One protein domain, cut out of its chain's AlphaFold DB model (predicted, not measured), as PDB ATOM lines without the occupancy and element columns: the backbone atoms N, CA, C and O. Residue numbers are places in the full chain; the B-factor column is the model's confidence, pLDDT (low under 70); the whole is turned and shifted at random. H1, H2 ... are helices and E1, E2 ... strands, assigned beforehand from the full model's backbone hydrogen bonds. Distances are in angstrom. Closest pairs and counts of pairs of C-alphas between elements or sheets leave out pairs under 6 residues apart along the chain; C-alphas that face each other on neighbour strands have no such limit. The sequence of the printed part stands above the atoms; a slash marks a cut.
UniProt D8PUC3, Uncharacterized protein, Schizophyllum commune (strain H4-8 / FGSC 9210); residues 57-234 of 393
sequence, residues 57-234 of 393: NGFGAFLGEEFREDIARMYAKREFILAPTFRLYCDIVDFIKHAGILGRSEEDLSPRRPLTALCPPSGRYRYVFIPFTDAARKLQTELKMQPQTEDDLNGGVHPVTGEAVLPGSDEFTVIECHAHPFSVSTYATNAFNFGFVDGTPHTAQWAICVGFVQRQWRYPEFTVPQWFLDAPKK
ATOM      1  N   ASN A  57     219.510 200.969 189.372       37.44
ATOM      2  CA  ASN A  57     218.369 200.433 188.617       37.44
ATOM      3  C   ASN A  57     218.592 200.512 187.097       37.44
ATOM      4  O   ASN A  57     218.039 199.714 186.350       37.44
ATOM      5  N   GLY A  58     219.436 201.441 186.634       42.31
ATOM      6  CA  GLY A  58     219.821 201.536 185.227       42.31
ATOM      7  C   GLY A  58     220.875 200.514 184.800       42.31
ATOM      8  O   GLY A  58     220.808 199.998 183.690       42.31
ATOM      9  N   PHE A  59     221.840 200.210 185.672       43.25
ATOM     10  CA  PHE A  59     222.962 199.324 185.343       43.25
ATOM     11  C   PHE A  59     222.602 197.839 185.412       43.25
ATOM     12  O   PHE A  59     223.064 197.060 184.580       43.25
ATOM     13  N   GLY A  60     221.747 197.457 186.370       41.41
ATOM     14  CA  GLY A  60     221.159 196.116 186.406       41.41
ATOM     15  C   GLY A  60     220.286 195.830 185.180       41.41
ATOM     16  O   GLY A  60     220.226 194.688 184.748       41.41
ATOM     17  N   ALA A  61     219.678 196.866 184.589       41.41
ATOM     18  CA  ALA A  61     218.917 196.757 183.346       41.41
ATOM     19  C   ALA A  61     219.827 196.645 182.109       41.41
ATOM     20  O   ALA A  61     219.606 195.765 181.294       41.41
ATOM     21  N   PHE A  62     220.895 197.448 182.002       42.47
ATOM     22  CA  PHE A  62     221.769 197.435 180.815       42.47
ATOM     23  C   PHE A  62     222.535 196.116 180.636       42.47
ATOM     24  O   PHE A  62     222.603 195.582 179.539       42.47
ATOM     25  N   LEU A  63     223.077 195.554 181.720       46.59
ATOM     26  CA  LEU A  63     223.660 194.212 181.660       46.59
ATOM     27  C   LEU A  63     222.579 193.120 181.685       46.59
ATOM     28  O   LEU A  63     222.794 192.042 181.148       46.59
ATOM     29  N   GLY A  64     221.423 193.383 182.302       46.38
ATOM     30  CA  GLY A  64     220.316 192.430 182.394       46.38
ATOM     31  C   GLY A  64     219.589 192.175 181.074       46.38
ATOM     32  O   GLY A  64     219.044 191.093 180.906       46.38
ATOM     33  N   GLU A  65     219.622 193.123 180.138       45.69
ATOM     34  CA  GLU A  65     219.138 192.931 178.763       45.69
ATOM     35  C   GLU A  65     220.062 192.005 177.950       45.69
ATOM     36  O   GLU A  65     219.606 191.339 177.023       45.69
ATOM     37  N   GLU A  66     221.338 191.899 178.342       53.88
ATOM     38  CA  GLU A  66     222.341 191.029 177.721       53.88
ATOM     39  C   GLU A  66     222.620 189.748 178.513       53.88
ATOM     40  O   GLU A  66     223.444 188.956 178.085       53.88
ATOM     41  N   PHE A  67     222.006 189.514 179.669       63.53
ATOM     42  CA  PHE A  67     222.172 188.270 180.421       63.53
ATOM     43  C   PHE A  67     220.878 187.464 180.359       63.53
ATOM     44  O   PHE A  67     219.784 188.029 180.371       63.53
ATOM     45  N   ARG A  68     220.978 186.130 180.420       77.50
ATOM     46  CA  ARG A  68     219.815 185.339 180.852       77.50
ATOM     47  C   ARG A  68     219.302 185.906 182.185       77.50
ATOM     48  O   ARG A  68     220.098 186.235 183.067       77.50
ATOM     49  N   GLU A  69     217.984 186.032 182.340       83.31
ATOM     50  CA  GLU A  69     217.367 186.745 183.474       83.31
ATOM     51  C   GLU A  69     217.821 186.208 184.848       83.31
ATOM     52  O   GLU A  69     218.005 186.960 185.810       83.31
ATOM     53  N   ASP A  70     218.037 184.897 184.947       86.19
ATOM     54  CA  ASP A  70     218.564 184.231 186.135       86.19
ATOM     55  C   ASP A  70     220.002 184.665 186.456       86.19
ATOM     56  O   ASP A  70     220.290 185.037 187.597       86.19
ATOM     57  N   ILE A  71     220.876 184.712 185.448       89.38
ATOM     58  CA  ILE A  71     222.264 185.182 185.570       89.38
ATOM     59  C   ILE A  71     222.300 186.667 185.937       89.38
ATOM     60  O   ILE A  71     223.028 187.052 186.855       89.38
ATOM     61  N   ALA A  72     221.481 187.496 185.284       87.31
ATOM     62  CA  ALA A  72     221.365 188.924 185.579       87.31
ATOM     63  C   ALA A  72     221.002 189.157 187.049       87.31
ATOM     64  O   ALA A  72     221.604 189.981 187.741       87.31
ATOM     65  N   ARG A  73     220.030 188.387 187.549       90.69
ATOM     66  CA  ARG A  73     219.566 188.454 188.935       90.69
ATOM     67  C   ARG A  73     220.649 188.019 189.918       90.69
ATOM     68  O   ARG A  73     220.811 188.671 190.948       90.69
ATOM     69  N   MET A  74     221.387 186.953 189.611       93.19
ATOM     70  CA  MET A  74     222.524 186.501 190.420       93.19
ATOM     71  C   MET A  74     223.639 187.550 190.453       93.19
ATOM     72  O   MET A  74     224.146 187.867 191.530       93.19
ATOM     73  N   TYR A  75     223.967 188.144 189.301       91.38
ATOM     74  CA  TYR A  75     224.953 189.216 189.208       91.38
ATOM     75  C   TYR A  75     224.516 190.424 190.031       91.38
ATOM     76  O   TYR A  75     225.262 190.865 190.891       91.38
ATOM     77  N   ALA A  76     223.273 190.895 189.869       88.81
ATOM     78  CA  ALA A  76     222.722 192.032 190.609       88.81
ATOM     79  C   ALA A  76     222.720 191.818 192.133       88.81
ATOM     80  O   ALA A  76     222.983 192.754 192.891       88.81
ATOM     81  N   LYS A  77     222.470 190.580 192.578       91.44
ATOM     82  CA  LYS A  77     222.551 190.156 193.983       91.44
ATOM     83  C   LYS A  77     223.978 189.927 194.485       91.44
ATOM     84  O   LYS A  77     224.144 189.624 195.663       91.44
ATOM     85  N   ARG A  78     224.991 190.093 193.626       91.81
ATOM     86  CA  ARG A  78     226.412 189.840 193.913       91.81
ATOM     87  C   ARG A  78     226.690 188.393 194.303       91.81
ATOM     88  O   ARG A  78     227.611 188.127 195.062       91.81
ATOM     89  N   GLU A  79     225.910 187.446 193.792       93.38
ATOM     90  CA  GLU A  79     226.185 186.021 194.006       93.38
ATOM     91  C   GLU A  79     227.477 185.576 193.307       93.38
ATOM     92  O   GLU A  79     228.114 184.599 193.701       93.38
ATOM     93  N   PHE A  80     227.885 186.335 192.295       94.81
ATOM     94  CA  PHE A  80     229.209 186.331 191.697       94.81
ATOM     95  C   PHE A  80     229.565 187.748 191.255       94.81
ATOM     96  O   PHE A  80     228.701 188.627 191.184       94.81
ATOM     97  N   ILE A  81     230.832 187.954 190.915       95.44
ATOM     98  CA  ILE A  81     231.296 189.164 190.234       95.44
ATOM     99  C   ILE A  81     232.167 188.803 189.039       95.44
ATOM    100  O   ILE A  81     232.725 187.708 188.953       95.44
ATOM    101  N   LEU A  82     232.302 189.772 188.141       96.69
ATOM    102  CA  LEU A  82     233.289 189.768 187.079       96.69
ATOM    103  C   LEU A  82     234.385 190.762 187.453       96.69
ATOM    104  O   LEU A  82     234.087 191.873 187.888       96.69
ATOM    105  N   ALA A  83     235.640 190.375 187.274       97.31
ATOM    106  CA  ALA A  83     236.787 191.266 187.397       97.31
ATOM    107  C   ALA A  83     237.674 191.120 186.155       97.31
ATOM    108  O   ALA A  83     237.764 190.017 185.618       97.31
ATOM    109  N   PRO A  84     238.322 192.189 185.659       97.75
ATOM    110  CA  PRO A  84     239.317 192.055 184.599       97.75
ATOM    111  C   PRO A  84     240.368 191.010 184.975       97.75
ATOM    112  O   PRO A  84     240.798 190.956 186.130       97.75
ATOM    113  N   THR A  85     240.793 190.195 184.008       98.38
ATOM    114  CA  THR A  85     242.001 189.372 184.173       98.38
ATOM    115  C   THR A  85     243.213 190.272 184.430       98.38
ATOM    116  O   THR A  85     243.165 191.477 184.161       98.38
ATOM    117  N   PHE A  86     244.317 189.728 184.950       98.31
ATOM    118  CA  PHE A  86     245.524 190.537 185.148       98.31
ATOM    119  C   PHE A  86     246.084 191.034 183.816       98.31
ATOM    120  O   PHE A  86     246.498 192.190 183.741       98.31
ATOM    121  N   ARG A  87     245.981 190.231 182.749       97.44
ATOM    122  CA  ARG A  87     246.252 190.695 181.383       97.44
ATOM    123  C   ARG A  87     245.417 191.907 181.010       97.44
ATOM    124  O   ARG A  87     245.965 192.937 180.630       97.44
ATOM    125  N   LEU A  88     244.096 191.792 181.146       96.12
ATOM    126  CA  LEU A  88     243.190 192.869 180.773       96.12
ATOM    127  C   LEU A  88     243.439 194.112 181.636       96.12
ATOM    128  O   LEU A  88     243.377 195.225 181.131       96.12
ATOM    129  N   TYR A  89     243.776 193.949 182.916       96.81
ATOM    130  CA  TYR A  89     244.226 195.053 183.758       96.81
ATOM    131  C   TYR A  89     245.465 195.756 183.181       96.81
ATOM    132  O   TYR A  89     245.472 196.985 183.101       96.81
ATOM    133  N   CYS A  90     246.489 195.011 182.757       96.12
ATOM    134  CA  CYS A  90     247.668 195.589 182.110       96.12
ATOM    135  C   CYS A  90     247.284 196.349 180.838       96.12
ATOM    136  O   CYS A  90     247.667 197.508 180.697       96.12
ATOM    137  N   ASP A  91     246.450 195.758 179.978       93.06
ATOM    138  CA  ASP A  91     245.984 196.400 178.745       93.06
ATOM    139  C   ASP A  91     245.200 197.693 179.041       93.06
ATOM    140  O   ASP A  91     245.408 198.715 178.385       93.06
ATOM    141  N   ILE A  92     244.347 197.689 180.074       90.81
ATOM    142  CA  ILE A  92     243.633 198.874 180.568       90.81
ATOM    143  C   ILE A  92     244.636 199.957 180.988       90.81
ATOM    144  O   ILE A  92     244.519 201.104 180.560       90.81
ATOM    145  N   VAL A  93     245.613 199.624 181.834       90.69
ATOM    146  CA  VAL A  93     246.587 200.592 182.361       90.69
ATOM    147  C   VAL A  93     247.491 201.140 181.259       90.69
ATOM    148  O   VAL A  93     247.746 202.346 181.220       90.69
ATOM    149  N   ASP A  94     247.955 200.290 180.351       88.69
ATOM    150  CA  ASP A  94     248.780 200.700 179.218       88.69
ATOM    151  C   ASP A  94     247.981 201.574 178.255       88.69
ATOM    152  O   ASP A  94     248.477 202.608 177.803       88.69
ATOM    153  N   PHE A  95     246.708 201.251 178.025       83.81
ATOM    154  CA  PHE A  95     245.818 202.111 177.261       83.81
ATOM    155  C   PHE A  95     245.632 203.479 177.913       83.81
ATOM    156  O   PHE A  95     245.771 204.477 177.219       83.81
ATOM    157  N   ILE A  96     245.380 203.567 179.225       80.25
ATOM    158  CA  ILE A  96     245.267 204.863 179.923       80.25
ATOM    159  C   ILE A  96     246.507 205.725 179.687       80.25
ATOM    160  O   ILE A  96     246.383 206.912 179.368       80.25
ATOM    161  N   LYS A  97     247.697 205.122 179.833       80.25
ATOM    162  CA  LYS A  97     248.983 205.796 179.628       80.25
ATOM    163  C   LYS A  97     249.135 206.260 178.178       80.25
ATOM    164  O   LYS A  97     249.474 207.413 177.935       80.25
ATOM    165  N   HIS A  98     248.868 205.386 177.208       70.69
ATOM    166  CA  HIS A  98     249.075 205.665 175.782       70.69
ATOM    167  C   HIS A  98     248.015 206.565 175.152       70.69
ATOM    168  O   HIS A  98     248.316 207.324 174.232       70.69
ATOM    169  N   ALA A  99     246.774 206.477 175.614       67.88
ATOM    170  CA  ALA A  99     245.684 207.327 175.165       67.88
ATOM    171  C   ALA A  99     245.804 208.758 175.706       67.88
ATOM    172  O   ALA A  99     244.998 209.609 175.330       67.88
ATOM    173  N   GLY A 100     246.790 209.010 176.579       65.06
ATOM    174  CA  GLY A 100     246.966 210.288 177.245       65.06
ATOM    175  C   GLY A 100     245.710 210.664 178.013       65.06
ATOM    176  O   GLY A 100     245.346 211.820 178.023       65.06
ATOM    177  N   ILE A 101     244.967 209.712 178.588       65.25
ATOM    178  CA  ILE A 101     243.718 210.054 179.297       65.25
ATOM    179  C   ILE A 101     244.033 210.882 180.547       65.25
ATOM    180  O   ILE A 101     243.236 211.722 180.958       65.25
ATOM    181  N   LEU A 102     245.217 210.668 181.118       68.00
ATOM    182  CA  LEU A 102     245.700 211.364 182.299       68.00
ATOM    183  C   LEU A 102     246.689 212.459 181.915       68.00
ATOM    184  O   LEU A 102     247.575 212.237 181.091       68.00
ATOM    185  N   GLY A 103     246.568 213.617 182.566       68.31
ATOM    186  CA  GLY A 103     247.565 214.686 182.484       68.31
ATOM    187  C   GLY A 103     247.653 215.385 181.126       68.31
ATOM    188  O   GLY A 103     248.728 215.861 180.767       68.31
ATOM    189  N   ARG A 104     246.551 215.453 180.367       73.25
ATOM    190  CA  ARG A 104     246.506 216.254 179.134       73.25
ATOM    191  C   ARG A 104     246.649 217.725 179.481       73.25
ATOM    192  O   ARG A 104     245.930 218.216 180.349       73.25
ATOM    193  N   SER A 105     247.556 218.414 178.801       76.94
ATOM    194  CA  SER A 105     247.665 219.865 178.907       76.94
ATOM    195  C   SER A 105     246.732 220.554 177.904       76.94
ATOM    196  O   SER A 105     246.184 219.919 176.996       76.94
ATOM    197  N   GLU A 106     246.536 221.863 178.056       81.38
ATOM    198  CA  GLU A 106     245.783 222.667 177.081       81.38
ATOM    199  C   GLU A 106     246.485 222.720 175.711       81.38
ATOM    200  O   GLU A 106     245.849 222.948 174.687       81.38
ATOM    201  N   GLU A 107     247.791 222.450 175.673       81.50
ATOM    202  CA  GLU A 107     248.596 222.371 174.452       81.50
ATOM    203  C   GLU A 107     248.604 220.971 173.807       81.50
ATOM    204  O   GLU A 107     249.221 220.780 172.757       81.50
ATOM    205  N   ASP A 108     247.952 219.975 174.414       71.69
ATOM    206  CA  ASP A 108     247.914 218.610 173.891       71.69
ATOM    207  C   ASP A 108     246.995 218.504 172.662       71.69
ATOM    208  O   ASP A 108     245.771 218.528 172.761       71.69
ATOM    209  N   LEU A 109     247.604 218.319 171.488       69.19
ATOM    210  CA  LEU A 109     246.914 218.180 170.200       69.19
ATOM    211  C   LEU A 109     246.597 216.724 169.816       69.19
ATOM    212  O   LEU A 109     246.178 216.461 168.685       69.19
ATOM    213  N   SER A 110     246.846 215.747 170.694       65.19
ATOM    214  CA  SER A 110     246.610 214.342 170.366       65.19
ATOM    215  C   SER A 110     245.104 214.038 170.250       65.19
ATOM    216  O   SER A 110     244.259 214.676 170.885       65.19
ATOM    217  N   PRO A 111     244.691 213.088 169.403       61.72
ATOM    218  CA  PRO A 111     243.274 212.798 169.213       61.72
ATOM    219  C   PRO A 111     242.620 212.294 170.502       61.72
ATOM    220  O   PRO A 111     243.220 211.546 171.279       61.72
ATOM    221  N   ARG A 112     241.352 212.656 170.716       63.69
ATOM    222  CA  ARG A 112     240.519 212.017 171.741       63.69
ATOM    223  C   ARG A 112     240.359 210.539 171.387       63.69
ATOM    224  O   ARG A 112     239.840 210.222 170.318       63.69
ATOM    225  N   ARG A 113     240.780 209.651 172.291       64.94
ATOM    226  CA  ARG A 113     240.574 208.207 172.148       64.94
ATOM    227  C   ARG A 113     239.383 207.784 173.008       64.94
ATOM    228  O   ARG A 113     239.451 207.925 174.230       64.94
ATOM    229  N   PRO A 114     238.273 207.339 172.404       58.78
ATOM    230  CA  PRO A 114     237.194 206.722 173.149       58.78
ATOM    231  C   PRO A 114     237.698 205.415 173.764       58.78
ATOM    232  O   PRO A 114     238.605 204.770 173.246       58.78
ATOM    233  N   LEU A 115     237.117 205.023 174.893       55.81
ATOM    234  CA  LEU A 115     237.501 203.785 175.572       55.81
ATOM    235  C   LEU A 115     237.164 202.533 174.750       55.81
ATOM    236  O   LEU A 115     237.765 201.485 174.953       55.81
ATOM    237  N   THR A 116     236.272 202.661 173.765       55.41
ATOM    238  CA  THR A 116     236.045 201.651 172.722       55.41
ATOM    239  C   THR A 116     237.325 201.305 171.957       55.41
ATOM    240  O   THR A 116     237.426 200.209 171.423       55.41
ATOM    241  N   ALA A 117     238.346 202.169 171.975       65.50
ATOM    242  CA  ALA A 117     239.659 201.887 171.403       65.50
ATOM    243  C   ALA A 117     240.462 200.815 172.167       65.50
ATOM    244  O   ALA A 117     241.421 200.285 171.613       65.50
ATOM    245  N   LEU A 118     240.085 200.479 173.411       74.44
ATOM    246  CA  LEU A 118     240.654 199.354 174.168       74.44
ATOM    247  C   LEU A 118     240.113 197.993 173.683       74.44
ATOM    248  O   LEU A 118     240.532 196.947 174.172       74.44
ATOM    249  N   CYS A 119     239.176 197.983 172.733       76.69
ATOM    250  CA  CYS A 119     238.529 196.761 172.287       76.69
ATOM    251  C   CYS A 119     239.546 195.790 171.657       76.69
ATOM    252  O   CYS A 119     240.230 196.158 170.695       76.69
ATOM    253  N   PRO A 120     239.668 194.551 172.173       79.06
ATOM    254  CA  PRO A 120     240.547 193.557 171.575       79.06
ATOM    255  C   PRO A 120     240.078 193.221 170.152       79.06
ATOM    256  O   PRO A 120     238.905 193.422 169.828       79.06
ATOM    257  N   PRO A 121     240.940 192.638 169.296       78.06
ATOM    258  CA  PRO A 121     240.562 192.271 167.928       78.06
ATOM    259  C   PRO A 121     239.335 191.350 167.841       78.06
ATOM    260  O   PRO A 121     238.642 191.347 166.829       78.06
ATOM    261  N   SER A 122     239.062 190.581 168.900       79.56
ATOM    262  CA  SER A 122     237.890 189.707 169.031       79.56
ATOM    263  C   SER A 122     236.584 190.448 169.335       79.56
ATOM    264  O   SER A 122     235.519 189.835 169.313       79.56
ATOM    265  N   GLY A 123     236.640 191.727 169.703       80.62
ATOM    266  CA  GLY A 123     235.486 192.466 170.204       80.62
ATOM    267  C   GLY A 123     235.102 192.143 171.655       80.62
ATOM    268  O   GLY A 123     234.188 192.770 172.188       80.62
ATOM    269  N   ARG A 124     235.748 191.154 172.292       85.62
ATOM    270  CA  ARG A 124     235.344 190.578 173.585       85.62
ATOM    271  C   ARG A 124     236.463 190.650 174.612       85.62
ATOM    272  O   ARG A 124     237.570 190.183 174.367       85.62
ATOM    273  N   TYR A 125     236.139 191.172 175.785       90.69
ATOM    274  CA  TYR A 125     237.039 191.252 176.926       90.69
ATOM    275  C   TYR A 125     236.965 189.977 177.764       90.69
ATOM    276  O   TYR A 125     235.894 189.390 177.917       90.69
ATOM    277  N   ARG A 126     238.103 189.574 178.335       96.00
ATOM    278  CA  ARG A 126     238.226 188.409 179.219       96.00
ATOM    279  C   ARG A 126     238.119 188.840 180.680       96.00
ATOM    280  O   ARG A 126     238.896 189.672 181.148       96.00
ATOM    281  N   TYR A 127     237.172 188.255 181.404       97.75
ATOM    282  CA  TYR A 127     236.914 188.532 182.814       97.75
ATOM    283  C   TYR A 127     237.013 187.268 183.651       97.75
ATOM    284  O   TYR A 127     236.476 186.229 183.278       97.75
ATOM    285  N   VAL A 128     237.635 187.374 184.820       98.06
ATOM    286  CA  VAL A 128     237.595 186.335 185.846       98.06
ATOM    287  C   VAL A 128     236.215 186.333 186.494       98.06
ATOM    288  O   VAL A 128     235.724 187.371 186.945       98.06
ATOM    289  N   PHE A 129     235.595 185.158 186.539       97.56
ATOM    290  CA  PHE A 129     234.338 184.901 187.225       97.56
ATOM    291  C   PHE A 129     234.633 184.455 188.660       97.56
ATOM    292  O   PHE A 129     235.183 183.377 188.884       97.56
ATOM    293  N   ILE A 130     234.259 185.284 189.637       96.44
ATOM    294  CA  ILE A 130     234.503 185.025 191.061       96.44
ATOM    295  C   ILE A 130     233.163 184.667 191.722       96.44
ATOM    296  O   ILE A 130     232.344 185.563 191.955       96.44
ATOM    297  N   PRO A 131     232.903 183.375 192.005       95.62
ATOM    298  CA  PRO A 131     231.665 182.934 192.635       95.62
ATOM    299  C   PRO A 131     231.698 183.159 194.150       95.62
ATOM    300  O   PRO A 131     232.650 182.772 194.828       95.62
ATOM    301  N   PHE A 132     230.604 183.678 194.703       92.88
ATOM    302  CA  PHE A 132     230.424 183.813 196.150       92.88
ATOM    303  C   PHE A 132     229.390 182.849 196.730       92.88
ATOM    304  O   PHE A 132     229.388 182.605 197.935       92.88
ATOM    305  N   THR A 133     228.528 182.269 195.893       93.81
ATOM    306  CA  THR A 133     227.510 181.298 196.311       93.81
ATOM    307  C   THR A 133     227.686 179.956 195.607       93.81
ATOM    308  O   THR A 133     228.266 179.867 194.523       93.81
ATOM    309  N   ASP A 134     227.124 178.892 196.185       96.19
ATOM    310  CA  ASP A 134     227.076 177.576 195.535       96.19
ATOM    311  C   ASP A 134     226.291 177.607 194.219       96.19
ATOM    312  O   ASP A 134     226.604 176.865 193.288       96.19
ATOM    313  N   ALA A 135     225.282 178.480 194.119       95.69
ATOM    314  CA  ALA A 135     224.546 178.696 192.880       95.69
ATOM    315  C   ALA A 135     225.470 179.257 191.788       95.69
ATOM    316  O   ALA A 135     225.495 178.728 190.680       95.69
ATOM    317  N   ALA A 136     226.296 180.256 192.115       95.00
ATOM    318  CA  ALA A 136     227.288 180.797 191.188       95.00
ATOM    319  C   ALA A 136     228.357 179.769 190.790       95.00
ATOM    320  O   ALA A 136     228.748 179.717 189.627       95.00
ATOM    321  N   ARG A 137     228.791 178.901 191.713       95.56
ATOM    322  CA  ARG A 137     229.719 177.800 191.387       95.56
ATOM    323  C   ARG A 137     229.099 176.789 190.421       95.56
ATOM    324  O   ARG A 137     229.744 176.351 189.471       95.56
ATOM    325  N   LYS A 138     227.824 176.438 190.620       96.31
ATOM    326  CA  LYS A 138     227.083 175.579 189.681       96.31
ATOM    327  C   LYS A 138     226.970 176.227 188.304       96.31
ATOM    328  O   LYS A 138     227.153 175.532 187.308       96.31
ATOM    329  N   LEU A 139     226.761 177.543 188.256       94.69
ATOM    330  CA  LEU A 139     226.690 178.295 187.005       94.69
ATOM    331  C   LEU A 139     227.993 178.194 186.192       94.69
ATOM    332  O   LEU A 139     227.930 178.038 184.975       94.69
ATOM    333  N   GLN A 140     229.168 178.186 186.834       94.56
ATOM    334  CA  GLN A 140     230.445 177.960 186.130       94.56
ATOM    335  C   GLN A 140     230.473 176.613 185.396       94.56
ATOM    336  O   GLN A 140     230.962 176.524 184.269       94.56
ATOM    337  N   THR A 141     229.920 175.572 186.031       93.31
ATOM    338  CA  THR A 141     229.847 174.220 185.459       93.31
ATOM    339  C   THR A 141     228.813 174.151 184.335       93.31
ATOM    340  O   THR A 141     229.090 173.577 183.284       93.31
ATOM    341  N   GLU A 142     227.640 174.761 184.533       93.88
ATOM    342  CA  GLU A 142     226.572 174.834 183.526       93.88
ATOM    343  C   GLU A 142     227.056 175.526 182.248       93.88
ATOM    344  O   GLU A 142     226.860 175.008 181.148       93.88
ATOM    345  N   LEU A 143     227.745 176.659 182.399       89.50
ATOM    346  CA  LEU A 143     228.237 177.466 181.283       89.50
ATOM    347  C   LEU A 143     229.556 176.960 180.690       89.50
ATOM    348  O   LEU A 143     230.048 177.558 179.735       89.50
ATOM    349  N   LYS A 144     230.126 175.873 181.235       93.44
ATOM    350  CA  LYS A 144     231.410 175.292 180.804       93.44
ATOM    351  C   LYS A 144     232.495 176.364 180.647       93.44
ATOM    352  O   LYS A 144     233.163 176.442 179.614       93.44
ATOM    353  N   MET A 145     232.615 177.226 181.656       93.62
ATOM    354  CA  MET A 145     233.544 178.352 181.602       93.62
ATOM    355  C   MET A 145     234.984 177.863 181.443       93.62
ATOM    356  O   MET A 145     235.364 176.816 181.970       93.62
ATOM    357  N   GLN A 146     235.781 178.628 180.704       96.31
ATOM    358  CA  GLN A 146     237.158 178.253 180.412       96.31
ATOM    359  C   GLN A 146     238.039 178.465 181.651       96.31
ATOM    360  O   GLN A 146     237.794 179.404 182.412       96.31
ATOM    361  N   PRO A 147     239.070 177.637 181.873       97.38
ATOM    362  CA  PRO A 147     240.084 177.945 182.873       97.38
ATOM    363  C   PRO A 147     240.856 179.216 182.486       97.38
ATOM    364  O   PRO A 147     240.893 179.609 181.314       97.38
ATOM    365  N   GLN A 148     241.490 179.856 183.470       97.56
ATOM    366  CA  GLN A 148     242.446 180.927 183.196       97.56
ATOM    367  C   GLN A 148     243.656 180.393 182.427       97.56
ATOM    368  O   GLN A 148     244.156 179.299 182.685       97.56
ATOM    369  N   THR A 149     244.128 181.187 181.473       97.50
ATOM    370  CA  THR A 149     245.398 180.956 180.786       97.50
ATOM    371  C   THR A 149     246.549 181.597 181.559       97.50
ATOM    372  O   THR A 149     246.344 182.469 182.405       97.50
ATOM    373  N   GLU A 150     247.784 181.202 181.246       97.50
ATOM    374  CA  GLU A 150     248.983 181.860 181.785       97.50
ATOM    375  C   GLU A 150     249.004 183.364 181.461       97.50
ATOM    376  O   GLU A 150     249.406 184.176 182.296       97.50
ATOM    377  N   ASP A 151     248.511 183.738 180.275       97.12
ATOM    378  CA  ASP A 151     248.398 185.135 179.866       97.12
ATOM    379  C   ASP A 151     247.387 185.881 180.744       97.12
ATOM    380  O   ASP A 151     247.740 186.918 181.291       97.12
ATOM    381  N   ASP A 152     246.195 185.319 181.006       98.06
ATOM    382  CA  ASP A 152     245.187 185.925 181.902       98.06
ATOM    383  C   ASP A 152     245.754 186.251 183.293       98.06
ATOM    384  O   ASP A 152     245.384 187.263 183.897       98.06
ATOM    385  N   LEU A 153     246.673 185.412 183.774       97.94
ATOM    386  CA  LEU A 153     247.373 185.553 185.051       97.94
ATOM    387  C   LEU A 153     248.636 186.421 184.966       97.94
ATOM    388  O   LEU A 153     249.382 186.497 185.942       97.94
ATOM    389  N   ASN A 154     248.890 187.068 183.827       97.75
ATOM    390  CA  ASN A 154     250.062 187.901 183.574       97.75
ATOM    391  C   ASN A 154     251.379 187.161 183.895       97.75
ATOM    392  O   ASN A 154     252.239 187.666 184.618       97.75
ATOM    393  N   GLY A 155     251.500 185.909 183.433       97.38
ATOM    394  CA  GLY A 155     252.668 185.061 183.702       97.38
ATOM    395  C   GLY A 155     252.851 184.706 185.182       97.38
ATOM    396  O   GLY A 155     253.969 184.449 185.624       97.38
ATOM    397  N   GLY A 156     251.776 184.755 185.975       97.38
ATOM    398  CA  GLY A 156     251.821 184.510 187.415       97.38
ATOM    399  C   GLY A 156     252.401 185.670 188.227       97.38
ATOM    400  O   GLY A 156     252.781 185.462 189.378       97.38
ATOM    401  N   VAL A 157     252.468 186.881 187.661       98.25
ATOM    402  CA  VAL A 157     252.952 188.086 188.348       98.25
ATOM    403  C   VAL A 157     251.810 189.077 188.539       98.25
ATOM    404  O   VAL A 157     251.185 189.538 187.582       98.25
ATOM    405  N   HIS A 158     251.552 189.453 189.789       98.06
ATOM    406  CA  HIS A 158     250.500 190.388 190.140       98.06
ATOM    407  C   HIS A 158     250.827 191.789 189.590       98.06
ATOM    408  O   HIS A 158     251.859 192.370 189.946       98.06
ATOM    409  N   PRO A 159     249.961 192.387 188.756       97.12
ATOM    410  CA  PRO A 159     250.350 193.517 187.912       97.12
ATOM    411  C   PRO A 159     250.539 194.834 188.678       97.12
ATOM    412  O   PRO A 159     251.145 195.768 188.161       97.12
ATOM    413  N   VAL A 160     250.033 194.924 189.913       95.88
ATOM    414  CA  VAL A 160     250.177 196.120 190.765       95.88
ATOM    415  C   VAL A 160     251.381 196.024 191.697       95.88
ATOM    416  O   VAL A 160     252.021 197.032 191.976       95.88
ATOM    417  N   THR A 161     251.668 194.830 192.215       96.38
ATOM    418  CA  THR A 161     252.679 194.633 193.269       96.38
ATOM    419  C   THR A 161     253.988 194.085 192.715       96.38
ATOM    420  O   THR A 161     255.022 194.239 193.355       96.38
ATOM    421  N   GLY A 162     253.967 193.464 191.530       97.19
ATOM    422  CA  GLY A 162     255.117 192.763 190.957       97.19
ATOM    423  C   GLY A 162     255.452 191.448 191.666       97.19
ATOM    424  O   GLY A 162     256.460 190.824 191.346       97.19
ATOM    425  N   GLU A 163     254.633 191.026 192.629       97.88
ATOM    426  CA  GLU A 163     254.819 189.787 193.383       97.88
ATOM    427  C   GLU A 163     254.222 188.589 192.639       97.88
ATOM    428  O   GLU A 163     253.391 188.746 191.745       97.88
ATOM    429  N   ALA A 164     254.623 187.376 193.025       98.25
ATOM    430  CA  ALA A 164     253.999 186.166 192.506       98.25
ATOM    431  C   ALA A 164     252.519 186.101 192.917       98.25
ATOM    432  O   ALA A 164     252.169 186.348 194.073       98.25
ATOM    433  N   VAL A 165     251.663 185.740 191.966       97.88
ATOM    434  CA  VAL A 165     250.240 185.486 192.196       97.88
ATOM    435  C   VAL A 165     250.079 184.314 193.171       97.88
ATOM    436  O   VAL A 165     250.833 183.338 193.127       97.88
ATOM    437  N   LEU A 166     249.092 184.398 194.068       97.62
ATOM    438  CA  LEU A 166     248.877 183.373 195.091       97.62
ATOM    439  C   LEU A 166     248.534 182.005 194.464       97.62
ATOM    440  O   LEU A 166     247.709 181.959 193.545       97.62
ATOM    441  N   PRO A 167     249.077 180.881 194.976       97.50
ATOM    442  CA  PRO A 167     248.696 179.543 194.519       97.50
ATOM    443  C   PRO A 167     247.184 179.312 194.631       97.50
ATOM    444  O   PRO A 167     246.602 179.620 195.672       97.50
ATOM    445  N   GLY A 168     246.553 178.779 193.583       96.50
ATOM    446  CA  GLY A 168     245.098 178.601 193.496       96.50
ATOM    447  C   GLY A 168     244.357 179.792 192.878       96.50
ATOM    448  O   GLY A 168     243.143 179.753 192.708       96.50
ATOM    449  N   SER A 169     245.055 180.870 192.508       96.94
ATOM    450  CA  SER A 169     244.433 181.971 191.754       96.94
ATOM    451  C   SER A 169     243.983 181.543 190.358       96.94
ATOM    452  O   SER A 169     243.084 182.160 189.801       96.94
ATOM    453  N   ASP A 170     244.586 180.492 189.811       96.75
ATOM    454  CA  ASP A 170     244.245 179.832 188.554       96.75
ATOM    455  C   ASP A 170     242.953 178.998 188.628       96.75
ATOM    456  O   ASP A 170     242.399 178.648 187.587       96.75
ATOM    457  N   GLU A 171     242.421 178.739 189.830       96.56
ATOM    458  CA  GLU A 171     241.168 177.991 190.023       96.56
ATOM    459  C   GLU A 171     239.925 178.763 189.558       96.56
ATOM    460  O   GLU A 171     238.888 178.159 189.267       96.56
ATOM    461  N   PHE A 172     239.995 180.097 189.475       96.88
ATOM    462  CA  PHE A 172     238.888 180.873 188.922       96.88
ATOM    463  C   PHE A 172     238.787 180.681 187.408       96.88
ATOM    464  O   PHE A 172     239.785 180.599 186.691       96.88
ATOM    465  N   THR A 173     237.553 180.652 186.912       97.69
ATOM    466  CA  THR A 173     237.261 180.515 185.484       97.69
ATOM    467  C   THR A 173     237.159 181.880 184.809       97.69
ATOM    468  O   THR A 173     236.893 182.892 185.457       97.69
ATOM    469  N   VAL A 174     237.321 181.908 183.490       97.69
ATOM    470  CA  VAL A 174     237.215 183.106 182.655       97.69
ATOM    471  C   VAL A 174     235.958 183.057 181.808       97.69
ATOM    472  O   VAL A 174     235.528 181.996 181.345       97.69
ATOM    473  N   ILE A 175     235.406 184.237 181.562       95.62
ATOM    474  CA  ILE A 175     234.348 184.454 180.595       95.62
ATOM    475  C   ILE A 175     234.686 185.599 179.650       95.62
ATOM    476  O   ILE A 175     235.322 186.577 180.041       95.62
ATOM    477  N   GLU A 176     234.256 185.466 178.401       92.19
ATOM    478  CA  GLU A 176     234.419 186.493 177.379       92.19
ATOM    479  C   GLU A 176     233.101 187.233 177.173       92.19
ATOM    480  O   GLU A 176     232.072 186.601 176.926       92.19
ATOM    481  N   CYS A 177     233.110 188.563 177.266       86.81
ATOM    482  CA  CYS A 177     231.926 189.365 176.962       86.81
ATOM    483  C   CYS A 177     232.267 190.761 176.437       86.81
ATOM    484  O   CYS A 177     233.402 191.229 176.515       86.81
ATOM    485  N   HIS A 178     231.256 191.432 175.887       82.31
ATOM    486  CA  HIS A 178     231.378 192.775 175.316       82.31
ATOM    487  C   HIS A 178     231.291 193.888 176.371       82.31
ATOM    488  O   HIS A 178     231.518 195.058 176.057       82.31
ATOM    489  N   ALA A 179     231.003 193.539 177.632       82.94
ATOM    490  CA  ALA A 179     230.878 194.505 178.712       82.94
ATOM    491  C   ALA A 179     232.169 195.311 178.856       82.94
ATOM    492  O   ALA A 179     233.268 194.760 178.870       82.94
ATOM    493  N   HIS A 180     232.031 196.626 178.980       84.38
ATOM    494  CA  HIS A 180     233.173 197.523 179.031       84.38
ATOM    495  C   HIS A 180     233.967 197.376 180.353       84.38
ATOM    496  O   HIS A 180     233.350 197.389 181.428       84.38
ATOM    497  N   PRO A 181     235.318 197.342 180.336       89.00
ATOM    498  CA  PRO A 181     236.106 197.045 181.539       89.00
ATOM    499  C   PRO A 181     235.932 198.030 182.692       89.00
ATOM    500  O   PRO A 181     235.948 197.631 183.857       89.00
ATOM    501  N   PHE A 182     235.713 199.316 182.401       85.69
ATOM    502  CA  PHE A 182     235.441 200.316 183.440       85.69
ATOM    503  C   PHE A 182     234.111 200.061 184.169       85.69
ATOM    504  O   PHE A 182     234.021 200.216 185.389       85.69
ATOM    505  N   SER A 183     233.089 199.631 183.427       84.12
ATOM    506  CA  SER A 183     231.764 199.313 183.955       84.12
ATOM    507  C   SER A 183     231.833 198.090 184.869       84.12
ATOM    508  O   SER A 183     231.369 198.140 186.010       84.12
ATOM    509  N   VAL A 184     232.505 197.033 184.400       91.00
ATOM    510  CA  VAL A 184     232.767 195.820 185.185       91.00
ATOM    511  C   VAL A 184     233.577 196.147 186.441       91.00
ATOM    512  O   VAL A 184     233.161 195.800 187.543       91.00
ATOM    513  N   SER A 185     234.670 196.905 186.310       93.31
ATOM    514  CA  SER A 185     235.524 197.294 187.444       93.31
ATOM    515  C   SER A 185     234.773 198.136 188.475       93.31
ATOM    516  O   SER A 185     234.931 197.934 189.674       93.31
ATOM    517  N   THR A 186     233.910 199.056 188.035       88.88
ATOM    518  CA  THR A 186     233.091 199.875 188.941       88.88
ATOM    519  C   THR A 186     232.125 199.018 189.754       88.88
ATOM    520  O   THR A 186     231.999 199.220 190.965       88.88
ATOM    521  N   TYR A 187     231.458 198.058 189.107       90.94
ATOM    522  CA  TYR A 187     230.572 197.125 189.795       90.94
ATOM    523  C   TYR A 187     231.348 196.227 190.768       90.94
ATOM    524  O   TYR A 187     230.965 196.118 191.934       90.94
ATOM    525  N   ALA A 188     232.468 195.654 190.319       93.94
ATOM    526  CA  ALA A 188     233.329 194.788 191.118       93.94
ATOM    527  C   ALA A 188     233.850 195.494 192.373       93.94
ATOM    528  O   ALA A 188     233.697 194.967 193.472       93.94
ATOM    529  N   THR A 189     234.383 196.717 192.252       93.06
ATOM    530  CA  THR A 189     234.858 197.483 193.415       93.06
ATOM    531  C   THR A 189     233.738 197.726 194.422       93.06
ATOM    532  O   THR A 189     233.940 197.574 195.624       93.06
ATOM    533  N   ASN A 190     232.529 198.046 193.954       90.12
ATOM    534  CA  ASN A 190     231.384 198.178 194.850       90.12
ATOM    535  C   ASN A 190     231.058 196.843 195.536       90.12
ATOM    536  O   ASN A 190     230.837 196.812 196.743       90.12
ATOM    537  N   ALA A 191     231.026 195.734 194.800       90.81
ATOM    538  CA  ALA A 191     230.749 194.426 195.380       90.81
ATOM    539  C   ALA A 191     231.791 194.028 196.442       90.81
ATOM    540  O   ALA A 191     231.398 193.609 197.532       90.81
ATOM    541  N   PHE A 192     233.081 194.261 196.179       91.25
ATOM    542  CA  PHE A 192     234.157 194.054 197.152       91.25
ATOM    543  C   PHE A 192     234.016 194.949 198.392       91.25
ATOM    544  O   PHE A 192     234.227 194.475 199.503       91.25
ATOM    545  N   ASN A 193     233.600 196.209 198.232       87.44
ATOM    546  CA  ASN A 193     233.465 197.151 199.351       87.44
ATOM    547  C   ASN A 193     232.241 196.894 200.244       87.44
ATOM    548  O   ASN A 193     232.273 197.192 201.434       87.44
ATOM    549  N   PHE A 194     231.132 196.423 199.669       78.81
ATOM    550  CA  PHE A 194     229.841 196.367 200.363       78.81
ATOM    551  C   PHE A 194     229.411 194.960 200.793       78.81
ATOM    552  O   PHE A 194     228.493 194.848 201.600       78.81
ATOM    553  N   GLY A 195     229.944 193.901 200.178       61.03
ATOM    554  CA  GLY A 195     229.277 192.594 200.183       61.03
ATOM    555  C   GLY A 195     229.968 191.479 200.954       61.03
ATOM    556  O   GLY A 195     229.280 190.584 201.432       61.03
ATOM    557  N   PHE A 196     231.293 191.506 201.086       61.09
ATOM    558  CA  PHE A 196     232.036 190.317 201.503       61.09
ATOM    559  C   PHE A 196     233.018 190.652 202.616       61.09
ATOM    560  O   PHE A 196     234.165 191.010 202.380       61.09
ATOM    561  N   VAL A 197     232.522 190.526 203.850       48.56
ATOM    562  CA  VAL A 197     233.298 190.682 205.092       48.56
ATOM    563  C   VAL A 197     234.445 189.657 205.177       48.56
ATOM    564  O   VAL A 197     235.436 189.917 205.848       48.56
ATOM    565  N   ASP A 198     234.379 188.574 204.393       60.88
ATOM    566  CA  ASP A 198     235.397 187.521 204.313       60.88
ATOM    567  C   ASP A 198     236.089 187.485 202.940       60.88
ATOM    568  O   ASP A 198     236.204 186.433 202.306       60.88
ATOM    569  N   GLY A 199     236.523 188.644 202.433       72.12
ATOM    570  CA  GLY A 199     237.407 188.684 201.268       72.12
ATOM    571  C   GLY A 199     238.585 187.728 201.473       72.12
ATOM    572  O   GLY A 199     239.367 187.880 202.410       72.12
ATOM    573  N   THR A 200     238.707 186.714 200.616       89.75
ATOM    574  CA  THR A 200     239.841 185.785 200.679       89.75
ATOM    575  C   THR A 200     241.097 186.480 200.149       89.75
ATOM    576  O   THR A 200     240.979 187.346 199.268       89.75
ATOM    577  N   PRO A 201     242.301 186.085 200.604       93.00
ATOM    578  CA  PRO A 201     243.555 186.576 200.036       93.00
ATOM    579  C   PRO A 201     243.595 186.460 198.506       93.00
ATOM    580  O   PRO A 201     244.054 187.378 197.832       93.00
ATOM    581  N   HIS A 202     243.023 185.385 197.952       94.31
ATOM    582  CA  HIS A 202     242.890 185.193 196.511       94.31
ATOM    583  C   HIS A 202     242.090 186.318 195.864       94.31
ATOM    584  O   HIS A 202     242.614 187.018 195.002       94.31
ATOM    585  N   THR A 203     240.856 186.553 196.319       94.75
ATOM    586  CA  THR A 203     239.977 187.592 195.754       94.75
ATOM    587  C   THR A 203     240.496 189.019 195.959       94.75
ATOM    588  O   THR A 203     240.201 189.901 195.150       94.75
ATOM    589  N   ALA A 204     241.312 189.249 196.994       94.62
ATOM    590  CA  ALA A 204     241.911 190.552 197.271       94.62
ATOM    591  C   ALA A 204     242.838 191.028 196.137       94.62
ATOM    592  O   ALA A 204     242.905 192.228 195.874       94.62
ATOM    593  N   GLN A 205     243.487 190.108 195.414       96.69
ATOM    594  CA  GLN A 205     244.335 190.440 194.262       96.69
ATOM    595  C   GLN A 205     243.537 191.178 193.169       96.69
ATOM    596  O   GLN A 205     243.926 192.250 192.696       96.69
ATOM    597  N   TRP A 206     242.345 190.677 192.833       97.38
ATOM    598  CA  TRP A 206     241.450 191.355 191.891       97.38
ATOM    599  C   TRP A 206     240.862 192.634 192.469       97.38
ATOM    600  O   TRP A 206     240.779 193.623 191.743       97.38
ATOM    601  N   ALA A 207     240.508 192.651 193.759       95.69
ATOM    602  CA  ALA A 207     239.999 193.847 194.432       95.69
ATOM    603  C   ALA A 207     240.983 195.028 194.331       95.69
ATOM    604  O   ALA A 207     240.578 196.151 194.017       95.69
ATOM    605  N   ILE A 208     242.283 194.771 194.514       95.94
ATOM    606  CA  ILE A 208     243.348 195.769 194.340       95.94
ATOM    607  C   ILE A 208     243.366 196.294 192.898       95.94
ATOM    608  O   ILE A 208     243.391 197.510 192.687       95.94
ATOM    609  N   CYS A 209     243.313 195.396 191.909       97.12
ATOM    610  CA  CYS A 209     243.342 195.753 190.490       97.12
ATOM    611  C   CYS A 209     242.127 196.604 190.082       97.12
ATOM    612  O   CYS A 209     242.299 197.697 189.537       97.12
ATOM    613  N   VAL A 210     240.900 196.171 190.400       95.88
ATOM    614  CA  VAL A 210     239.680 196.936 190.060       95.88
ATOM    615  C   VAL A 210     239.599 198.254 190.821       95.88
ATOM    616  O   VAL A 210     239.170 199.266 190.261       95.88
ATOM    617  N   GLY A 211     240.084 198.287 192.065       93.88
ATOM    618  CA  GLY A 211     240.202 199.512 192.847       93.88
ATOM    619  C   GLY A 211     241.210 200.490 192.242       93.88
ATOM    620  O   GLY A 211     240.997 201.701 192.281       93.88
ATOM    621  N   PHE A 212     242.303 200.001 191.652       93.50
ATOM    622  CA  PHE A 212     243.245 200.845 190.920       93.50
ATOM    623  C   PHE A 212     242.629 201.390 189.630       93.50
ATOM    624  O   PHE A 212     242.665 202.602 189.431       93.50
ATOM    625  N   VAL A 213     242.006 200.537 188.805       90.62
ATOM    626  CA  VAL A 213     241.282 200.967 187.595       90.62
ATOM    627  C   VAL A 213     240.264 202.038 187.966       90.62
ATOM    628  O   VAL A 213     240.334 203.153 187.475       90.62
ATOM    629  N   GLN A 214     239.372 201.781 188.918       88.31
ATOM    630  CA  GLN A 214     238.362 202.767 189.296       88.31
ATOM    631  C   GLN A 214     238.974 204.093 189.783       88.31
ATOM    632  O   GLN A 214     238.463 205.158 189.435       88.31
ATOM    633  N   ARG A 215     240.068 204.048 190.558       87.56
ATOM    634  CA  ARG A 215     240.760 205.257 191.028       87.56
ATOM    635  C   ARG A 215     241.341 206.078 189.886       87.56
ATOM    636  O   ARG A 215     241.144 207.283 189.908       87.56
ATOM    637  N   GLN A 216     241.984 205.459 188.894       82.31
ATOM    638  CA  GLN A 216     242.557 206.195 187.757       82.31
ATOM    639  C   GLN A 216     241.491 206.986 186.983       82.31
ATOM    640  O   GLN A 216     241.748 208.099 186.545       82.31
ATOM    641  N   TRP A 217     240.267 206.460 186.886       73.69
ATOM    642  CA  TRP A 217     239.153 207.147 186.217       73.69
ATOM    643  C   TRP A 217     238.439 208.183 187.080       73.69
ATOM    644  O   TRP A 217     237.787 209.076 186.548       73.69
ATOM    645  N   ARG A 218     238.491 208.039 188.406       74.12
ATOM    646  CA  ARG A 218     237.824 208.948 189.351       74.12
ATOM    647  C   ARG A 218     238.765 209.977 189.958       74.12
ATOM    648  O   ARG A 218     238.347 210.709 190.852       74.12
ATOM    649  N   TYR A 219     240.027 209.987 189.548       72.50
ATOM    650  CA  TYR A 219     241.039 210.797 190.197       72.50
ATOM    651  C   TYR A 219     240.721 212.290 189.979       72.50
ATOM    652  O   TYR A 219     240.698 212.753 188.838       72.50
ATOM    653  N   PRO A 220     240.430 213.043 191.053       59.22
ATOM    654  CA  PRO A 220     239.847 214.381 190.957       59.22
ATOM    655  C   PRO A 220     240.845 215.454 190.507       59.22
ATOM    656  O   PRO A 220     240.434 216.555 190.163       59.22
ATOM    657  N   GLU A 221     242.147 215.155 190.515       65.81
ATOM    658  CA  GLU A 221     243.195 216.122 190.163       65.81
ATOM    659  C   GLU A 221     243.396 216.260 188.648       65.81
ATOM    660  O   GLU A 221     244.156 217.118 188.205       65.81
ATOM    661  N   PHE A 222     242.722 215.444 187.831       65.06
ATOM    662  CA  PHE A 222     242.787 215.600 186.384       65.06
ATOM    663  C   PHE A 222     241.830 216.698 185.927       65.06
ATOM    664  O   PHE A 222     240.622 216.500 185.807       65.06
ATOM    665  N   THR A 223     242.389 217.869 185.631       62.62
ATOM    666  CA  THR A 223     241.699 218.887 184.841       62.62
ATOM    667  C   THR A 223     241.581 218.371 183.415       62.62
ATOM    668  O   THR A 223     242.581 218.239 182.711       62.62
ATOM    669  N   VAL A 224     240.363 218.038 182.996       64.25
ATOM    670  CA  VAL A 224     240.081 217.752 181.589       64.25
ATOM    671  C   VAL A 224     240.243 219.070 180.824       64.25
ATOM    672  O   VAL A 224     239.545 220.022 181.178       64.25
ATOM    673  N   PRO A 225     241.133 219.157 179.818       65.06
ATOM    674  CA  PRO A 225     241.326 220.395 179.074       65.06
ATOM    675  C   PRO A 225     240.030 220.892 178.442       65.06
ATOM    676  O   PRO A 225     239.203 220.086 177.995       65.06
ATOM    677  N   GLN A 226     239.866 222.208 178.344       74.31
ATOM    678  CA  GLN A 226     238.641 222.795 177.801       74.31
ATOM    679  C   GLN A 226     238.412 222.345 176.352       74.31
ATOM    680  O   GLN A 226     237.300 221.959 175.987       74.31
ATOM    681  N   TRP A 227     239.484 222.257 175.557       72.62
ATOM    682  CA  TRP A 227     239.408 221.772 174.179       72.62
ATOM    683  C   TRP A 227     238.857 220.335 174.082       72.62
ATOM    684  O   TRP A 227     238.210 219.992 173.093       72.62
ATOM    685  N   PHE A 228     239.070 219.484 175.096       64.12
ATOM    686  CA  PHE A 228     238.575 218.103 175.111       64.12
ATOM    687  C   PHE A 228     237.061 218.044 175.353       64.12
ATOM    688  O   PHE A 228     236.377 217.172 174.805       64.12
ATOM    689  N   LEU A 229     236.544 218.963 176.174       65.31
ATOM    690  CA  LEU A 229     235.111 219.129 176.433       65.31
ATOM    691  C   LEU A 229     234.399 219.765 175.236       65.31
ATOM    692  O   LEU A 229     233.297 219.339 174.887       65.31
ATOM    693  N   ASP A 230     235.057 220.734 174.599       68.12
ATOM    694  CA  ASP A 230     234.556 221.459 173.428       68.12
ATOM    695  C   ASP A 230     234.685 220.651 172.131       68.12
ATOM    696  O   ASP A 230     234.052 220.981 171.122       68.12
ATOM    697  N   ALA A 231     235.501 219.589 172.136       64.06
ATOM    698  CA  ALA A 231     235.658 218.705 170.996       64.06
ATOM    699  C   ALA A 231     234.277 218.182 170.557       64.06
ATOM    700  O   ALA A 231     233.509 217.702 171.403       64.06
ATOM    701  N   PRO A 232     233.955 218.225 169.248       63.38
ATOM    702  CA  PRO A 232     232.668 217.765 168.748       63.38
ATOM    703  C   PRO A 232     232.372 216.366 169.277       63.38
ATOM    704  O   PRO A 232     233.223 215.474 169.181       63.38
ATOM    705  N   LYS A 233     231.173 216.168 169.838       58.62
ATOM    706  CA  LYS A 233     230.710 214.834 170.217       58.62
ATOM    707  C   LYS A 233     230.720 213.983 168.950       58.62
ATOM    708  O   LYS A 233     229.912 214.204 168.052       58.62
ATOM    709  N   LYS A 234     231.687 213.075 168.847       54.00
ATOM    710  CA  LYS A 234     231.714 212.087 167.772       54.00
ATOM    711  C   LYS A 234     230.552 211.130 168.016       54.00
ATOM    712  O   LYS A 234     230.256 210.813 169.168       54.00
TER     713      LYS A 234
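Overview. This is residues 57 to 234 of the 393 residues of an uncharacterized protein of Schizophyllum commune (strain H4-8 / FGSC 9210) (UniProt D8PUC3). A small, strongly twisted sheet of three strands has H5 and H6 over one face and H3 on the other, while the long helix H7 runs side by side with H3 and crosses H6. H5 lies at one end of the longest axis, and H8 with the link of residues 99 to 114 lies at the other; H1 and H2 form a small pair to one side, of which H2 grazes the sheet. The printed part has 178 residues, with eight named helices and three named strands in the chain order H1 H2 E1 H3 H4 E2 H5 E3 H6 H7 H8. The sheet's order is E1 - E2 - E3, all antiparallel, and the class is mostly helix. The whole is compact, with a radius of gyration of the C-alphas of 17.2 A and spans of 53 by 38 by 34 A.

Arrangement. Begin at the inner strand E2, residues 125 to 131. Beside it is the edge strand E1, residues 80 to 84, antiparallel at 146 degrees; look for N 83 and O 128, 3.0 A apart, and N 128 and O 83, 2.8 A apart, both within hydrogen-bond range. On the other side is the edge strand E3, residues 173 to 177, antiparallel to E2 at 135 degrees, with N 127 and O 175 at 2.8 A. H6, residues 181 to 194, lies over E1 at a height over the sheet of 7.1 A, slantwise to the strands at 46 degrees to E1 on the local plane; their closest C-alphas are those of Ile 81 and Ala 188, 6.0 A apart. On the same face find H5, residues 134 to 142, with a height of 8.5 A, over E2 and only just over E3, with 3 of its C-alphas. H3, residues 86 to 98, is on the opposite face, at a height of 7.7 A. H7, residues 201 to 218, only grazes the sheet with its residues 203 to 213. With residues 206 to 213 alone it touches H3, the same way at a shallow tilt of 19 degrees, the closest C-alphas being those of Tyr 89 and Cys 209, 6.8 A apart. With residues 207 to 214 alone it touches H6, opposite ways at a steep tilt of 59 degrees, closest at Ser 185 and Val 210, whose C-alphas are 4.9 A apart. H4, residues 115 to 118, only just touches residues 91 to 95 of H3, with 3 pairs of C-alphas within 8 A; the closest are those of Phe 95 and Leu 118, 6.6 A apart. H1, residues 57 to 64, touches H2, residues 69 to 76, at a steep tilt of 51 degrees, with the C-alphas of Gly 64 and Ala 72 closest at 4.9 A. H8, residues 226 to 230, touches no helix and is not on the sheet. Every O i to N i+4 pair is within hydrogen-bond range in H2, H3, H6 and H8, against 3 of 4 in H1, 4 of 5 in H5 and 12 of 14 in H7; H4 is too short for such a pair.

Along the chain. Find C-alpha 125 at (237.039, 191.252, 176.926); from there E2 runs 18.6 A to C-alpha 131. E1 measures 13.6 A and E3 13.4 A. From C-alpha 201 at (243.555, 186.576, 200.036), H7 runs 25.4 A to C-alpha 218 at (237.824, 208.948, 189.351). H6 measures 19.9 A, H3 18.1 A and H5 12.3 A.

Size, cuts and confidence. The C-alphas farthest apart, those of Glu 107 and Asp 134, are 54.0 A apart. The printed part has no cut. The links H3 to H4, 16 residues, and H5 to E3, 30 residues, are long; in the second, residues 146 to 147 pair antiparallel with residues 173 to 174 of E3. The mean pLDDT of the printed part is 83.2, with 42 residues under 70, among them residues 57 to 67, 109 to 117 and 228 to 234.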